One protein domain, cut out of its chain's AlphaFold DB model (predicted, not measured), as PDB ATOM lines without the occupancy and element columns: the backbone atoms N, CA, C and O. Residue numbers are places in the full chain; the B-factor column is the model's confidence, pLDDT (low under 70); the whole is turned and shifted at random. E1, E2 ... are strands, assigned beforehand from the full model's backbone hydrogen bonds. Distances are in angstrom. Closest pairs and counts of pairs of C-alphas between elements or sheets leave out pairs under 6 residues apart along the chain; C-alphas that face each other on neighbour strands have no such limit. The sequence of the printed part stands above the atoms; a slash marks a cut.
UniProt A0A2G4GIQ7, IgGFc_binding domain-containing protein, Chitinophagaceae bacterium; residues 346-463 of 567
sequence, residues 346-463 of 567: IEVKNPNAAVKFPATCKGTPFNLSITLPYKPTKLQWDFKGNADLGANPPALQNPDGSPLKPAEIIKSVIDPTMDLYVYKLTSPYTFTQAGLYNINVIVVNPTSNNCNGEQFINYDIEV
ATOM      1  N   ILE A 346     123.975 117.447  92.349       86.75
ATOM      2  CA  ILE A 346     122.986 116.568  91.724       86.75
ATOM      3  C   ILE A 346     121.751 116.475  92.613       86.75
ATOM      4  O   ILE A 346     121.841 116.312  93.829       86.75
ATOM      5  N   GLU A 347     120.587 116.551  91.981       87.62
ATOM      6  CA  GLU A 347     119.294 116.305  92.604       87.62
ATOM      7  C   GLU A 347     118.716 115.000  92.046       87.62
ATOM      8  O   GLU A 347     118.662 114.791  90.828       87.62
ATOM      9  N   VAL A 348     118.281 114.131  92.959       88.06
ATOM     10  CA  VAL A 348     117.475 112.950  92.659       88.06
ATOM     11  C   VAL A 348     116.034 113.304  92.990       88.06
ATOM     12  O   VAL A 348     115.703 113.568  94.145       88.06
ATOM     13  N   LYS A 349     115.169 113.337  91.976       86.69
ATOM     14  CA  LYS A 349     113.759 113.681  92.155       86.69
ATOM     15  C   LYS A 349     112.887 112.456  91.937       86.69
ATOM     16  O   LYS A 349     112.783 111.967  90.816       86.69
ATOM     17  N   ASN A 350     112.220 112.003  92.991       83.69
ATOM     18  CA  ASN A 350     111.151 111.011  92.905       83.69
ATOM     19  C   ASN A 350     109.783 111.661  93.221       83.69
ATOM     20  O   ASN A 350     109.745 112.803  93.691       83.69
ATOM     21  N   PRO A 351     108.650 110.980  92.959       80.50
ATOM     22  CA  PRO A 351     107.315 111.571  93.107       80.50
ATOM     23  C   PRO A 351     106.939 112.016  94.529       80.50
ATOM     24  O   PRO A 351     106.030 112.829  94.683       80.50
ATOM     25  N   ASN A 352     107.609 111.487  95.559       82.88
ATOM     26  CA  ASN A 352     107.225 111.656  96.963       82.88
ATOM     27  C   ASN A 352     108.262 112.426  97.800       82.88
ATOM     28  O   ASN A 352     108.008 112.688  98.976       82.88
ATOM     29  N   ALA A 353     109.427 112.757  97.235       81.31
ATOM     30  CA  ALA A 353     110.520 113.397  97.956       81.31
ATOM     31  C   ALA A 353     110.135 114.809  98.417       81.31
ATOM     32  O   ALA A 353     109.702 115.648  97.625       81.31
ATOM     33  N   ALA A 354     110.328 115.074  99.709       74.75
ATOM     34  CA  ALA A 354     110.121 116.385 100.322       74.75
ATOM     35  C   ALA A 354     111.433 117.175 100.471       74.75
ATOM     36  O   ALA A 354     111.402 118.377 100.739       74.75
ATOM     37  N   VAL A 355     112.579 116.510 100.306       72.00
ATOM     38  CA  VAL A 355     113.915 117.112 100.388       72.00
ATOM     39  C   VAL A 355     114.674 116.936  99.077       72.00
ATOM     40  O   VAL A 355     114.519 115.936  98.381       72.00
ATOM     41  N   LYS A 356     115.527 117.912  98.762       69.94
ATOM     42  CA  LYS A 356     116.437 117.874  97.613       69.94
ATOM     43  C   LYS A 356     117.761 117.249  98.037       69.94
ATOM     44  O   LYS A 356     118.719 117.954  98.336       69.94
ATOM     45  N   PHE A 357     117.773 115.929  98.154       69.56
ATOM     46  CA  PHE A 357     118.937 115.149  98.571       69.56
ATOM     47  C   PHE A 357     119.214 114.076  97.507       69.56
ATOM     48  O   PHE A 357     118.251 113.548  96.949       69.56
ATOM     49  N   PRO A 358     120.478 113.744  97.187       79.25
ATOM     50  CA  PRO A 358     120.808 112.717  96.200       79.25
ATOM     51  C   PRO A 358     120.598 111.304  96.774       79.25
ATOM     52  O   PRO A 358     121.499 110.473  96.765       79.25
ATOM     53  N   ALA A 359     119.401 111.031  97.291       86.06
ATOM     54  CA  ALA A 359     118.998 109.703  97.714       86.06
ATOM     55  C   ALA A 359     117.647 109.318  97.134       86.06
ATOM     56  O   ALA A 359     116.789 110.150  96.840       86.06
ATOM     57  N   THR A 360     117.467 108.016  96.997       89.81
ATOM     58  CA  THR A 360     116.210 107.401  96.597       89.81
ATOM     59  C   THR A 360     116.088 106.051  97.284       89.81
ATOM     60  O   THR A 360     116.822 105.738  98.221       89.81
ATOM     61  N   CYS A 361     115.131 105.250  96.847       89.62
ATOM     62  CA  CYS A 361     114.791 103.992  97.473       89.62
ATOM     63  C   CYS A 361     114.722 102.928  96.397       89.62
ATOM     64  O   CYS A 361     114.287 103.193  95.268       89.62
ATOM     65  N   LYS A 362     115.141 101.716  96.747       90.25
ATOM     66  CA  LYS A 362     115.065 100.570  95.847       90.25
ATOM     67  C   LYS A 362     113.650 100.451  95.263       90.25
ATOM     68  O   LYS A 362     112.658 100.543  95.984       90.25
ATOM     69  N   GLY A 363     113.556 100.257  93.949       86.94
ATOM     70  CA  GLY A 363     112.289 100.110  93.229       86.94
ATOM     71  C   GLY A 363     111.482 101.401  93.034       86.94
ATOM     72  O   GLY A 363     110.405 101.341  92.450       86.94
ATOM     73  N   THR A 364     111.973 102.559  93.491       88.38
ATOM     74  CA  THR A 364     111.300 103.851  93.295       88.38
ATOM     75  C   THR A 364     111.845 104.558  92.050       88.38
ATOM     76  O   THR A 364     113.035 104.882  92.026       88.38
ATOM     77  N   PRO A 365     111.005 104.852  91.038       91.19
ATOM     78  CA  PRO A 365     111.425 105.634  89.884       91.19
ATOM     79  C   PRO A 365     111.836 107.060  90.263       91.19
ATOM     80  O   PRO A 365     111.150 107.728  91.040       91.19
ATOM     81  N   PHE A 366     112.930 107.544  89.680       91.62
ATOM     82  CA  PHE A 366     113.436 108.898  89.902       91.62
ATOM     83  C   PHE A 366     114.021 109.511  88.628       91.62
ATOM     84  O   PHE A 366     114.448 108.801  87.723       91.62
ATOM     85  N   ASN A 367     114.089 110.839  88.569       91.94
ATOM     86  CA  ASN A 367     114.814 111.579  87.540       91.94
ATOM     87  C   ASN A 367     116.074 112.225  88.125       91.94
ATOM     88  O   ASN A 367     116.111 112.583  89.304       91.94
ATOM     89  N   LEU A 368     117.084 112.401  87.274       92.88
ATOM     90  CA  LEU A 368     118.348 113.047  87.617       92.88
ATOM     91  C   LEU A 368     118.425 114.456  87.041       92.88
ATOM     92  O   LEU A 368     118.030 114.709  85.899       92.88
ATOM     93  N   SER A 369     119.003 115.366  87.817       93.12
ATOM     94  CA  SER A 369     119.402 116.682  87.330       93.12
ATOM     95  C   SER A 369     120.677 117.170  87.993       93.12
ATOM     96  O   SER A 369     120.933 116.833  89.143       93.12
ATOM     97  N   ILE A 370     121.445 117.984  87.275       93.38
ATOM     98  CA  ILE A 370     122.619 118.691  87.789       93.38
ATOM     99  C   ILE A 370     122.317 120.189  87.826       93.38
ATOM    100  O   ILE A 370     121.773 120.749  86.869       93.38
ATOM    101  N   THR A 371     122.674 120.824  88.935       93.25
ATOM    102  CA  THR A 371     122.615 122.274  89.130       93.25
ATOM    103  C   THR A 371     124.030 122.838  89.080       93.25
ATOM    104  O   THR A 371     124.922 122.295  89.730       93.25
ATOM    105  N   LEU A 372     124.243 123.906  88.308       92.81
ATOM    106  CA  LEU A 372     125.545 124.554  88.129       92.81
ATOM    107  C   LEU A 372     125.446 126.071  88.373       92.81
ATOM    108  O   LEU A 372     124.459 126.679  87.957       92.81
ATOM    109  N   PRO A 373     126.482 126.720  88.935       90.31
ATOM    110  CA  PRO A 373     126.525 128.177  89.100       90.31
ATOM    111  C   PRO A 373     126.916 128.928  87.812       90.31
ATOM    112  O   PRO A 373     127.192 130.124  87.829       90.31
ATOM    113  N   TYR A 374     126.981 128.228  86.679       90.38
ATOM    114  CA  TYR A 374     127.310 128.767  85.361       90.38
ATOM    115  C   TYR A 374     126.618 127.945  84.264       90.38
ATOM    116  O   TYR A 374     126.158 126.827  84.503       90.38
ATOM    117  N   LYS A 375     126.559 128.488  83.043       93.94
ATOM    118  CA  LYS A 375     126.065 127.766  81.861       93.94
ATOM    119  C   LYS A 375     127.247 127.066  81.171       93.94
ATOM    120  O   LYS A 375     128.075 127.773  80.596       93.94
ATOM    121  N   PRO A 376     127.378 125.729  81.233       94.62
ATOM    122  CA  PRO A 376     128.467 125.015  80.574       94.62
ATOM    123  C   PRO A 376     128.307 125.016  79.050       94.62
ATOM    124  O   PRO A 376     127.199 125.169  78.548       94.62
ATOM    125  N   THR A 377     129.387 124.777  78.309       93.44
ATOM    126  CA  THR A 377     129.361 124.578  76.842       93.44
ATOM    127  C   THR A 377     129.222 123.106  76.445       93.44
ATOM    128  O   THR A 377     128.757 122.796  75.349       93.44
ATOM    129  N   LYS A 378     129.577 122.192  77.354       93.69
ATOM    130  CA  LYS A 378     129.410 120.740  77.225       93.69
ATOM    131  C   LYS A 378     128.938 120.142  78.550       93.69
ATOM    132  O   LYS A 378     129.378 120.597  79.605       93.69
ATOM    133  N   LEU A 379     128.079 119.125  78.495       96.31
ATOM    134  CA  LEU A 379     127.612 118.361  79.655       96.31
ATOM    135  C   LEU A 379     127.432 116.888  79.279       96.31
ATOM    136  O   LEU A 379     126.704 116.574  78.342       96.31
ATOM    137  N   GLN A 380     128.059 115.976  80.016       95.38
ATOM    138  CA  GLN A 380     127.966 114.536  79.786       95.38
ATOM    139  C   GLN A 380     127.812 113.788  81.108       95.38
ATOM    140  O   GLN A 380     128.583 114.002  82.039       95.38
ATOM    141  N   TRP A 381     126.832 112.892  81.176       95.44
ATOM    142  CA  TRP A 381     126.658 111.986  82.308       95.44
ATOM    143  C   TRP A 381     127.473 110.714  82.077       95.44
ATOM    144  O   TRP A 381     127.460 110.149  80.984       95.44
ATOM    145  N   ASP A 382     128.168 110.265  83.112       94.38
ATOM    146  CA  ASP A 382     128.896 109.006  83.143       94.38
ATOM    147  C   ASP A 382     128.424 108.176  84.341       94.38
ATOM    148  O   ASP A 382     128.784 108.426  85.490       94.38
ATOM    149  N   PHE A 383     127.591 107.178  84.053       94.19
ATOM    150  CA  PHE A 383     127.030 106.241  85.020       94.19
ATOM    151  C   PHE A 383     127.985 105.102  85.377       94.19
ATOM    152  O   PHE A 383     127.563 104.146  86.022       94.19
ATOM    153  N   LYS A 384     129.257 105.158  84.948       91.62
ATOM    154  CA  LYS A 384     130.288 104.170  85.304       91.62
ATOM    155  C   LYS A 384     129.905 102.721  84.971       91.62
ATOM    156  O   LYS A 384     130.335 101.790  85.643       91.62
ATOM    157  N   GLY A 385     129.087 102.525  83.934       90.25
ATOM    158  CA  GLY A 385     128.601 101.201  83.533       90.25
ATOM    159  C   GLY A 385     127.594 100.573  84.504       90.25
ATOM    160  O   GLY A 385     127.440  99.354  84.511       90.25
ATOM    161  N   ASN A 386     126.920 101.373  85.335       91.81
ATOM    162  CA  ASN A 386     125.897 100.889  86.253       91.81
ATOM    163  C   ASN A 386     124.718 100.244  85.497       91.81
ATOM    164  O   ASN A 386     124.028 100.905  84.721       91.81
ATOM    165  N   ALA A 387     124.463  98.960  85.765       92.25
ATOM    166  CA  ALA A 387     123.436  98.181  85.073       92.25
ATOM    167  C   ALA A 387     122.002  98.703  85.290       92.25
ATOM    168  O   ALA A 387     121.201  98.642  84.361       92.25
ATOM    169  N   ASP A 388     121.694  99.249  86.472       92.44
ATOM    170  CA  ASP A 388     120.371  99.804  86.800       92.44
ATOM    171  C   ASP A 388     120.119 101.153  86.088       92.44
ATOM    172  O   ASP A 388     118.974 101.516  85.817       92.44
ATOM    173  N   LEU A 389     121.181 101.902  85.763       92.12
ATOM    174  CA  LEU A 389     121.093 103.185  85.045       92.12
ATOM    175  C   LEU A 389     121.227 103.041  83.520       92.12
ATOM    176  O   LEU A 389     120.850 103.949  82.777       92.12
ATOM    177  N   GLY A 390     121.739 101.904  83.046       91.44
ATOM    178  CA  GLY A 390     121.919 101.613  81.627       91.44
ATOM    179  C   GLY A 390     123.072 102.390  80.981       91.44
ATOM    180  O   GLY A 390     124.069 102.727  81.619       91.44
ATOM    181  N   ALA A 391     122.961 102.633  79.672       93.44
ATOM    182  CA  ALA A 391     123.982 103.346  78.910       93.44
ATOM    183  C   ALA A 391     124.028 104.843  79.259       93.44
ATOM    184  O   ALA A 391     123.001 105.468  79.530       93.44
ATOM    185  N   ASN A 392     125.225 105.426  79.176       94.19
ATOM    186  CA  ASN A 392     125.432 106.856  79.389       94.19
ATOM    187  C   ASN A 392     124.595 107.684  78.393       94.19
ATOM    188  O   ASN A 392     124.664 107.428  77.184       94.19
ATOM    189  N   PRO A 393     123.841 108.696  78.860       93.88
ATOM    190  CA  PRO A 393     123.188 109.659  77.988       93.88
ATOM    191  C   PRO A 393     124.190 110.325  77.028       93.88
ATOM    192  O   PRO A 393     125.335 110.571  77.421       93.88
ATOM    193  N   PRO A 394     123.776 110.671  75.794       93.44
ATOM    194  CA  PRO A 394     124.628 111.410  74.869       93.44
ATOM    195  C   PRO A 394     125.134 112.719  75.483       93.44
ATOM    196  O   PRO A 394     124.405 113.398  76.211       93.44
ATOM    197  N   ALA A 395     126.374 113.093  75.162       93.50
ATOM    198  CA  ALA A 395     126.912 114.387  75.562       93.50
ATOM    199  C   ALA A 395     126.095 115.522  74.924       93.50
ATOM    200  O   ALA A 395     125.836 115.522  73.719       93.50
ATOM    201  N   LEU A 396     125.712 116.504  75.735       94.56
ATOM    202  CA  LEU A 396     125.083 117.736  75.285       94.56
ATOM    203  C   LEU A 396     126.175 118.738  74.928       94.56
ATOM    204  O   LEU A 396     127.003 119.072  75.776       94.56
ATOM    205  N   GLN A 397     126.169 119.221  73.688       94.31
ATOM    206  CA  GLN A 397     127.072 120.260  73.200       94.31
ATOM    207  C   GLN A 397     126.426 120.972  72.009       94.31
ATOM    208  O   GLN A 397     125.884 120.315  71.117       94.31
ATOM    209  N   ASN A 398     126.488 122.304  71.981       91.56
ATOM    210  CA  ASN A 398     126.054 123.063  70.810       91.56
ATOM    211  C   ASN A 398     127.157 123.028  69.729       91.56
ATOM    212  O   ASN A 398     128.332 123.167  70.079       91.56
ATOM    213  N   PRO A 399     126.825 122.890  68.429       92.12
ATOM    214  CA  PRO A 399     127.824 122.851  67.353       92.12
ATOM    215  C   PRO A 399     128.714 124.099  67.270       92.12
ATOM    216  O   PRO A 399     129.855 124.014  66.830       92.12
ATOM    217  N   ASP A 400     128.193 125.250  67.696       90.44
ATOM    218  CA  ASP A 400     128.893 126.538  67.723       90.44
ATOM    219  C   ASP A 400     129.714 126.765  69.009       90.44
ATOM    220  O   ASP A 400     130.332 127.815  69.170       90.44
ATOM    221  N   GLY A 401     129.710 125.805  69.942       87.38
ATOM    222  CA  GLY A 401     130.383 125.914  71.237       87.38
ATOM    223  C   GLY A 401     129.727 126.891  72.219       87.38
ATOM    224  O   GLY A 401     130.301 127.157  73.276       87.38
ATOM    225  N   SER A 402     128.542 127.425  71.908       91.88
ATOM    226  CA  SER A 402     127.825 128.345  72.793       91.88
ATOM    227  C   SER A 402     127.337 127.654  74.080       91.88
ATOM    228  O   SER A 402     127.131 126.436  74.093       91.88
ATOM    229  N   PRO A 403     127.118 128.404  75.181       94.19
ATOM    230  CA  PRO A 403     126.611 127.832  76.424       94.19
ATOM    231  C   PRO A 403     125.258 127.125  76.264       94.19
ATOM    232  O   PRO A 403     124.332 127.632  75.627       94.19
ATOM    233  N   LEU A 404     125.120 125.971  76.914       96.00
ATOM    234  CA  LEU A 404     123.912 125.159  76.920       96.00
ATOM    235  C   LEU A 404     122.754 125.896  77.601       96.00
ATOM    236  O   LEU A 404     122.892 126.460  78.692       96.00
ATOM    237  N   LYS A 405     121.569 125.818  76.990       96.00
ATOM    238  CA  LYS A 405     120.335 126.351  77.573       96.00
ATOM    239  C   LYS A 405     119.889 125.474  78.757       96.00
ATOM    240  O   LYS A 405     119.704 124.273  78.566       96.00
ATOM    241  N   PRO A 406     119.685 126.043  79.959       96.81
ATOM    242  CA  PRO A 406     119.185 125.288  81.103       96.81
ATOM    243  C   PRO A 406     117.704 124.936  80.942       96.81
ATOM    244  O   PRO A 406     116.948 125.642  80.269       96.81
ATOM    245  N   ALA A 407     117.281 123.865  81.611       95.50
ATOM    246  CA  ALA A 407     115.873 123.498  81.722       95.50
ATOM    247  C   ALA A 407     115.121 124.411  82.704       95.50
ATOM    248  O   ALA A 407     113.934 124.668  82.530       95.50
ATOM    249  N   GLU A 408     115.809 124.891  83.740       95.69
ATOM    250  CA  GLU A 408     115.264 125.777  84.767       95.69
ATOM    251  C   GLU A 408     116.374 126.679  85.317       95.69
ATOM    252  O   GLU A 408     117.546 126.294  85.332       95.69
ATOM    253  N   ILE A 409     116.002 127.879  85.758       95.56
ATOM    254  CA  ILE A 409     116.882 128.782  86.499       95.56
ATOM    255  C   ILE A 409     116.290 128.921  87.895       95.56
ATOM    256  O   ILE A 409     115.138 129.330  88.036       95.56
ATOM    257  N   ILE A 410     117.067 128.556  88.909       92.06
ATOM    258  CA  ILE A 410     116.689 128.686  90.317       92.06
ATOM    259  C   ILE A 410     117.624 129.677  91.003       92.06
ATOM    260  O   ILE A 410     118.692 129.991  90.484       92.06
ATOM    261  N   LYS A 411     117.247 130.164  92.183       87.62
ATOM    262  CA  LYS A 411     118.150 130.959  93.019       87.62
ATOM    263  C   LYS A 411     118.942 130.061  93.956       87.62
ATOM    264  O   LYS A 411     118.398 129.073  94.459       87.62
ATOM    265  N   SER A 412     120.202 130.408  94.205       82.44
ATOM    266  CA  SER A 412     120.964 129.736  95.256       82.44
ATOM    267  C   SER A 412     120.267 129.929  96.605       82.44
ATOM    268  O   SER A 412     119.807 131.018  96.949       82.44
ATOM    269  N   VAL A 413     120.185 128.846  97.382       71.88
ATOM    270  CA  VAL A 413     119.662 128.875  98.760       71.88
ATOM    271  C   VAL A 413     120.599 129.672  99.678       71.88
ATOM    272  O   VAL A 413     120.192 130.171 100.725       71.88
ATOM    273  N   ILE A 414     121.858 129.801  99.268       67.94
ATOM    274  CA  ILE A 414     122.945 130.427 100.012       67.94
ATOM    275  C   ILE A 414     123.020 131.902  99.652       67.94
ATOM    276  O   ILE A 414     123.010 132.746 100.544       67.94
ATOM    277  N   ASP A 415     123.012 132.203  98.353       71.00
ATOM    278  CA  ASP A 415     122.978 133.554  97.807       71.00
ATOM    279  C   ASP A 415     121.769 133.726  96.870       71.00
ATOM    280  O   ASP A 415     121.860 133.436  95.676       71.00
ATOM    281  N   PRO A 416     120.633 134.248  97.367       74.12
ATOM    282  CA  PRO A 416     119.440 134.447  96.546       74.12
ATOM    283  C   PRO A 416     119.629 135.396  95.353       74.12
ATOM    284  O   PRO A 416     118.754 135.469  94.487       74.12
ATOM    285  N   THR A 417     120.737 136.143  95.290       77.38
ATOM    286  CA  THR A 417     121.060 136.989  94.135       77.38
ATOM    287  C   THR A 417     121.657 136.176  92.982       77.38
ATOM    288  O   THR A 417     121.408 136.507  91.820       77.38
ATOM    289  N   MET A 418     122.323 135.057  93.281       82.75
ATOM    290  CA  MET A 418     122.948 134.159  92.313       82.75
ATOM    291  C   MET A 418     121.921 133.260  91.612       82.75
ATOM    292  O   MET A 418     121.137 132.555  92.254       82.75
ATOM    293  N   ASP A 419     121.961 133.260  90.278       92.88
ATOM    294  CA  ASP A 419     121.252 132.285  89.448       92.88
ATOM    295  C   ASP A 419     122.028 130.967  89.393       92.88
ATOM    296  O   ASP A 419     123.227 130.949  89.114       92.88
ATOM    297  N   LEU A 420     121.318 129.862  89.590       93.94
ATOM    298  CA  LEU A 420     121.799 128.514  89.334       93.94
ATOM    299  C   LEU A 420     121.030 127.907  88.159       93.94
ATOM    300  O   LEU A 420     119.817 128.081  88.015       93.94
ATOM    301  N   TYR A 421     121.747 127.170  87.322       96.12
ATOM    302  CA  TYR A 421     121.270 126.642  86.052       96.12
ATOM    303  C   TYR A 421     121.080 125.129  86.157       96.12
ATOM    304  O   TYR A 421     122.036 124.393  86.401       96.12
ATOM    305  N   VAL A 422     119.841 124.664  85.985       95.44
ATOM    306  CA  VAL A 422     119.463 123.257  86.178       95.44
ATOM    307  C   VAL A 422     119.339 122.546  84.832       95.44
ATOM    308  O   VAL A 422     118.593 122.984  83.951       95.44
ATOM    309  N   TYR A 423     120.015 121.407  84.695       95.94
ATOM    310  CA  TYR A 423     119.991 120.540  83.516       95.94
ATOM    311  C   TYR A 423     119.422 119.172  83.906       95.94
ATOM    312  O   TYR A 423     119.927 118.527  84.824       95.94
ATOM    313  N   LYS A 424     118.346 118.738  83.236       93.69
ATOM    314  CA  LYS A 424     117.533 117.573  83.629       93.69
ATOM    315  C   LYS A 424     117.630 116.453  82.597       93.69
ATOM    316  O   LYS A 424     117.508 116.716  81.402       93.69
ATOM    317  N   LEU A 425     117.771 115.214  83.062       93.25
ATOM    318  CA  LEU A 425     117.509 114.028  82.249       93.25
ATOM    319  C   LEU A 425     116.005 113.731  82.256       93.25
ATOM    320  O   LEU A 425     115.349 113.804  83.293       93.25
ATOM    321  N   THR A 426     115.451 113.411  81.088       86.88
ATOM    322  CA  THR A 426     114.003 113.203  80.908       86.88
ATOM    323  C   THR A 426     113.552 111.785  81.241       86.88
ATOM    324  O   THR A 426     112.403 111.584  81.629       86.88
ATOM    325  N   SER A 427     114.442 110.801  81.104       89.88
ATOM    326  CA  SER A 427     114.129 109.400  81.395       89.88
ATOM    327  C   SER A 427     114.165 109.141  82.905       89.88
ATOM    328  O   SER A 427     115.065 109.656  83.578       89.88
ATOM    329  N   PRO A 428     113.194 108.393  83.462       92.44
ATOM    330  CA  PRO A 428     113.288 107.912  84.830       92.44
ATOM    331  C   PRO A 428     114.252 106.723  84.921       92.44
ATOM    332  O   PRO A 428     114.364 105.925  83.992       92.44
ATOM    333  N   TYR A 429     114.894 106.589  86.074       94.06
ATOM    334  CA  TYR A 429     115.792 105.499  86.442       94.06
ATOM    335  C   TYR A 429     115.269 104.795  87.696       94.06
ATOM    336  O   TYR A 429     114.410 105.323  88.405       94.06
ATOM    337  N   THR A 430     115.742 103.582  87.978       93.38
ATOM    338  CA  THR A 430     115.347 102.820  89.174       93.38
ATOM    339  C   THR A 430     116.472 101.886  89.588       93.38
ATOM    340  O   THR A 430     116.960 101.128  88.762       93.38
ATOM    341  N   PHE A 431     116.838 101.901  90.869       94.12
ATOM    342  CA  PHE A 431     117.796 100.948  91.428       94.12
ATOM    343  C   PHE A 431     117.095  99.699  91.957       94.12
ATOM    344  O   PHE A 431     116.028  99.782  92.575       94.12
ATOM    345  N   THR A 432     117.707  98.536  91.743       93.00
ATOM    346  CA  THR A 432     117.169  97.232  92.159       93.00
ATOM    347  C   THR A 432     117.738  96.748  93.489       93.00
ATOM    348  O   THR A 432     117.192  95.814  94.090       93.00
ATOM    349  N   GLN A 433     118.789  97.387  94.000       91.62
ATOM    350  CA  GLN A 433     119.392  97.092  95.299       91.62
ATOM    351  C   GLN A 433     119.618  98.378  96.099       91.62
ATOM    352  O   GLN A 433     119.776  99.456  95.531       91.62
ATOM    353  N   ALA A 434     119.571  98.255  97.425       90.94
ATOM    354  CA  ALA A 434     120.029  99.308  98.318       90.94
ATOM    355  C   ALA A 434     121.565  99.345  98.307       90.94
ATOM    356  O   ALA A 434     122.216  98.313  98.130       90.94
ATOM    357  N   GLY A 435     122.143 100.528  98.488       89.31
ATOM    358  CA  GLY A 435     123.585 100.722  98.438       89.31
ATOM    359  C   GLY A 435     123.988 102.124  98.007       89.31
ATOM    360  O   GLY A 435     123.152 103.001  97.801       89.31
ATOM    361  N   LEU A 436     125.296 102.320  97.874       85.94
ATOM    362  CA  LEU A 436     125.893 103.579  97.447       85.94
ATOM    363  C   LEU A 436     126.398 103.440  96.008       85.94
ATOM    364  O   LEU A 436     127.200 102.550  95.718       85.94
ATOM    365  N   TYR A 437     125.936 104.314  95.117       89.25
ATOM    366  CA  TYR A 437     126.241 104.251  93.688       89.25
ATOM    367  C   TYR A 437     126.903 105.535  93.209       89.25
ATOM    368  O   TYR A 437     126.313 106.608  93.283       89.25
ATOM    369  N   ASN A 438     128.111 105.412  92.666       86.62
ATOM    370  CA  ASN A 438     128.863 106.548  92.157       86.62
ATOM    371  C   ASN A 438     128.471 106.885  90.710       86.62
ATOM    372  O   ASN A 438     128.380 105.996  89.860       86.62
ATOM    373  N   ILE A 439     128.277 108.172  90.437       90.69
ATOM    374  CA  ILE A 439     128.078 108.720  89.097       90.69
ATOM    375  C   ILE A 439     128.929 109.974  88.901       90.69
ATOM    376  O   ILE A 439     129.228 110.702  89.850       90.69
ATOM    377  N   ASN A 440     129.251 110.264  87.644       89.38
ATOM    378  CA  ASN A 440     130.012 111.444  87.261       89.38
ATOM    379  C   ASN A 440     129.221 112.314  86.286       89.38
ATOM    380  O   ASN A 440     128.519 111.821  85.404       89.38
ATOM    381  N   VAL A 441     129.398 113.626  86.400       91.81
ATOM    382  CA  VAL A 441     128.974 114.598  85.393       91.81
ATOM    383  C   VAL A 441     130.202 115.366  84.932       91.81
ATOM    384  O   VAL A 441     130.891 115.995  85.731       91.81
ATOM    385  N   ILE A 442     130.485 115.292  83.637       90.38
ATOM    386  CA  ILE A 442     131.590 115.987  82.985       90.38
ATOM    387  C   ILE A 442     131.021 117.253  82.360       90.38
ATOM    388  O   ILE A 442     130.161 117.172  81.479       90.38
ATOM    389  N   VAL A 443     131.470 118.420  82.813       91.25
ATOM    390  CA  VAL A 443     131.004 119.719  82.305       91.25
ATOM    391  C   VAL A 443     132.172 120.593  81.885       91.25
ATOM    392  O   VAL A 443     133.237 120.516  82.481       91.25
ATOM    393  N   VAL A 444     131.970 121.453  80.890       88.62
ATOM    394  CA  VAL A 444     132.972 122.452  80.486       88.62
ATOM    395  C   VAL A 444     132.469 123.845  80.845       88.62
ATOM    396  O   VAL A 444     131.504 124.330  80.254       88.62
ATOM    397  N   ASN A 445     133.109 124.484  81.824       86.06
ATOM    398  CA  ASN A 445     132.845 125.858  82.231       86.06
ATOM    399  C   ASN A 445     133.556 126.852  81.291       86.06
ATOM    400  O   ASN A 445     134.790 126.898  81.293       86.06
ATOM    401  N   PRO A 446     132.824 127.702  80.545       78.44
ATOM    402  CA  PRO A 446     133.432 128.673  79.634       78.44
ATOM    403  C   PRO A 446     134.250 129.771  80.333       78.44
ATOM    404  O   PRO A 446     135.024 130.450  79.667       78.44
ATOM    405  N   THR A 447     134.088 129.977  81.647       68.25
ATOM    406  CA  THR A 447     134.741 131.070  82.395       68.25
ATOM    407  C   THR A 447     135.906 130.619  83.276       68.25
ATOM    408  O   THR A 447     136.444 131.428  84.033       68.25
ATOM    409  N   SER A 448     136.320 129.345  83.229       60.38
ATOM    410  CA  SER A 448     137.425 128.898  84.082       60.38
ATOM    411  C   SER A 448     138.750 129.474  83.576       60.38
ATOM    412  O   SER A 448     139.227 129.097  82.503       60.38
ATOM    413  N   ASN A 449     139.364 130.356  84.362       53.44
ATOM    414  CA  ASN A 449     140.720 130.821  84.109       53.44
ATOM    415  C   ASN A 449     141.677 129.622  84.200       53.44
ATOM    416  O   ASN A 449     141.985 129.137  85.286       53.44
ATOM    417  N   ASN A 450     142.149 129.187  83.035       54.62
ATOM    418  CA  ASN A 450     143.318 128.346  82.787       54.62
ATOM    419  C   ASN A 450     143.148 126.813  82.783       54.62
ATOM    420  O   ASN A 450     143.977 126.181  82.156       54.62
ATOM    421  N   CYS A 451     142.099 126.179  83.321       57.50
ATOM    422  CA  CYS A 451     141.995 124.698  83.396       57.50
ATOM    423  C   CYS A 451     141.179 124.002  82.277       57.50
ATOM    424  O   CYS A 451     140.407 123.096  82.581       57.50
ATOM    425  N   ASN A 452     141.276 124.423  81.008       61.59
ATOM    426  CA  ASN A 452     140.458 123.936  79.867       61.59
ATOM    427  C   ASN A 452     138.920 123.951  80.071       61.59
ATOM    428  O   ASN A 452     138.183 123.459  79.220       61.59
ATOM    429  N   GLY A 453     138.406 124.496  81.178       66.69
ATOM    430  CA  GLY A 453     136.980 124.501  81.512       66.69
ATOM    431  C   GLY A 453     136.434 123.180  82.047       66.69
ATOM    432  O   GLY A 453     135.411 123.210  82.727       66.69
ATOM    433  N   GLU A 454     137.068 122.040  81.767       77.44
ATOM    434  CA  GLU A 454     136.498 120.728  82.079       77.44
ATOM    435  C   GLU A 454     136.530 120.423  83.588       77.44
ATOM    436  O   GLU A 454     137.530 120.609  84.289       77.44
ATOM    437  N   GLN A 455     135.390 119.983  84.112       76.75
ATOM    438  CA  GLN A 455     135.184 119.615  85.502       76.75
ATOM    439  C   GLN A 455     134.539 118.235  85.561       76.75
ATOM    440  O   GLN A 455     133.534 117.978  84.899       76.75
ATOM    441  N   PHE A 456     135.109 117.373  86.400       79.19
ATOM    442  CA  PHE A 456     134.528 116.093  86.779       79.19
ATOM    443  C   PHE A 456     133.816 116.264  88.112       79.19
ATOM    444  O   PHE A 456     134.465 116.435  89.150       79.19
ATOM    445  N   ILE A 457     132.491 116.227  88.071       82.38
ATOM    446  CA  ILE A 457     131.658 116.358  89.255       82.38
ATOM    447  C   ILE A 457     131.168 114.969  89.650       82.38
ATOM    448  O   ILE A 457     130.319 114.384  88.977       82.38
ATOM    449  N   ASN A 458     131.755 114.424  90.713       80.75
ATOM    450  CA  ASN A 458     131.453 113.083  91.210       80.75
ATOM    451  C   ASN A 458     130.388 113.180  92.306       80.75
ATOM    452  O   ASN A 458     130.530 113.990  93.222       80.75
ATOM    453  N   TYR A 459     129.366 112.331  92.247       80.88
ATOM    454  CA  TYR A 459     128.371 112.207  93.309       80.88
ATOM    455  C   TYR A 459     128.062 110.754  93.593       80.88
ATOM    456  O   TYR A 459     128.026 109.918  92.691       80.88
ATOM    457  N   ASP A 460     127.735 110.505  94.851       83.25
ATOM    458  CA  ASP A 460     127.178 109.241  95.277       83.25
ATOM    459  C   ASP A 460     125.669 109.391  95.455       83.25
ATOM    460  O   ASP A 460     125.194 110.299  96.144       83.25
ATOM    461  N   ILE A 461     124.921 108.505  94.803       88.12
ATOM    462  CA  ILE A 461     123.495 108.323  95.031       88.12
ATOM    463  C   ILE A 461     123.336 107.234  96.082       88.12
ATOM    464  O   ILE A 461     123.739 106.088  95.868       88.12
ATOM    465  N   GLU A 462     122.735 107.592  97.210       88.62
ATOM    466  CA  GLU A 462     122.423 106.644  98.273       88.62
ATOM    467  C   GLU A 462     121.027 106.054  98.056       88.62
ATOM    468  O   GLU A 462     120.031 106.769  97.916       88.62
ATOM    469  N   VAL A 463     120.947 104.730  97.989       90.31
ATOM    470  CA  VAL A 463     119.703 104.001  97.763       90.31
ATOM    471  C   VAL A 463     119.355 103.241  99.027       90.31
ATOM    472  O   VAL A 463     120.066 102.319  99.420       90.31
TER     473      VAL A 463
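This is residues 346 to 463 of the 567 residues of the protein "IgGFc_binding domain-containing protein" of Chitinophagaceae bacterium (UniProt A0A2G4GIQ7). Two curled sheets of four strands each make a sandwich, face to face with their strands crossed at 52 degrees; E7 and E8, a long hairpin, form the inner pair of one sheet, and E3 and E6 the inner pair of the other. A long stretch, residues 383 to 407, runs along the E4 edge, where residues 396 to 397 pair with E4, before the chain reaches E5 at an edge of the other sheet. The printed part has 118 residues with no named helix and eight strands, E1 to E8 in chain order; one sheet runs E1, E3, E6, E5, antiparallel throughout, and the other E2, E8, E7, E4, mixed. The class is all strand, though under half of the residues, 48 of 118, are in named strands. The whole is compact, with a radius of gyration of the C-alphas of 14.7 A and spans of 41 by 32 by 22 A.

E1, residues 346 to 349, begins at C-alpha 346 (122.986, 116.568, 91.724). E2 is residues 359 to 361. E3, residues 367 to 372, is 16.8 A long, and E4 is residues 378 to 382. E5, residues 408 to 411, begins at C-alpha 408 (115.264, 125.777, 84.767). E6, residues 419 to 424, is 16.3 A long. E7, residues 435 to 444, is 29.7 A long; E8, residues 454 to 463, is 28.4 A long and ends at C-alpha 463 (119.703, 104.001, 97.763).

E1 and E3 are antiparallel at 148 degrees, with N 347 and O 369 2.9 A apart. E3 and E6 are antiparallel, with N 421 and O 372 2.8 A apart. E5 and E6 are a hairpin, with N 420 and O 410 2.8 A apart. In the other sheet E2 is parallel to E8 at 37 degrees, with N 360 and O 462 3.0 A apart. E7 and E8 are a hairpin, with N 441 and O 457 2.8 A apart. E7 and E4 are antiparallel at 161 degrees, with N 380 and O 442 2.8 A apart. Between the sheets, the closest C-alphas of E1 and E2 are those of Val 348 and Ala 359, 6.2 A apart. E5 is apart from E2, E4, E7 and E8. Both sheets are strongly twisted.

The C-alphas of Gly 363 and Asn 450, the two farthest apart, are 43.2 A apart. The printed part has no cut. The link from E4 to E5, 25 residues, is long. The mean pLDDT of the printed part is 87.0; residues 356 to 357, 414 and 447 to 453 are under 70.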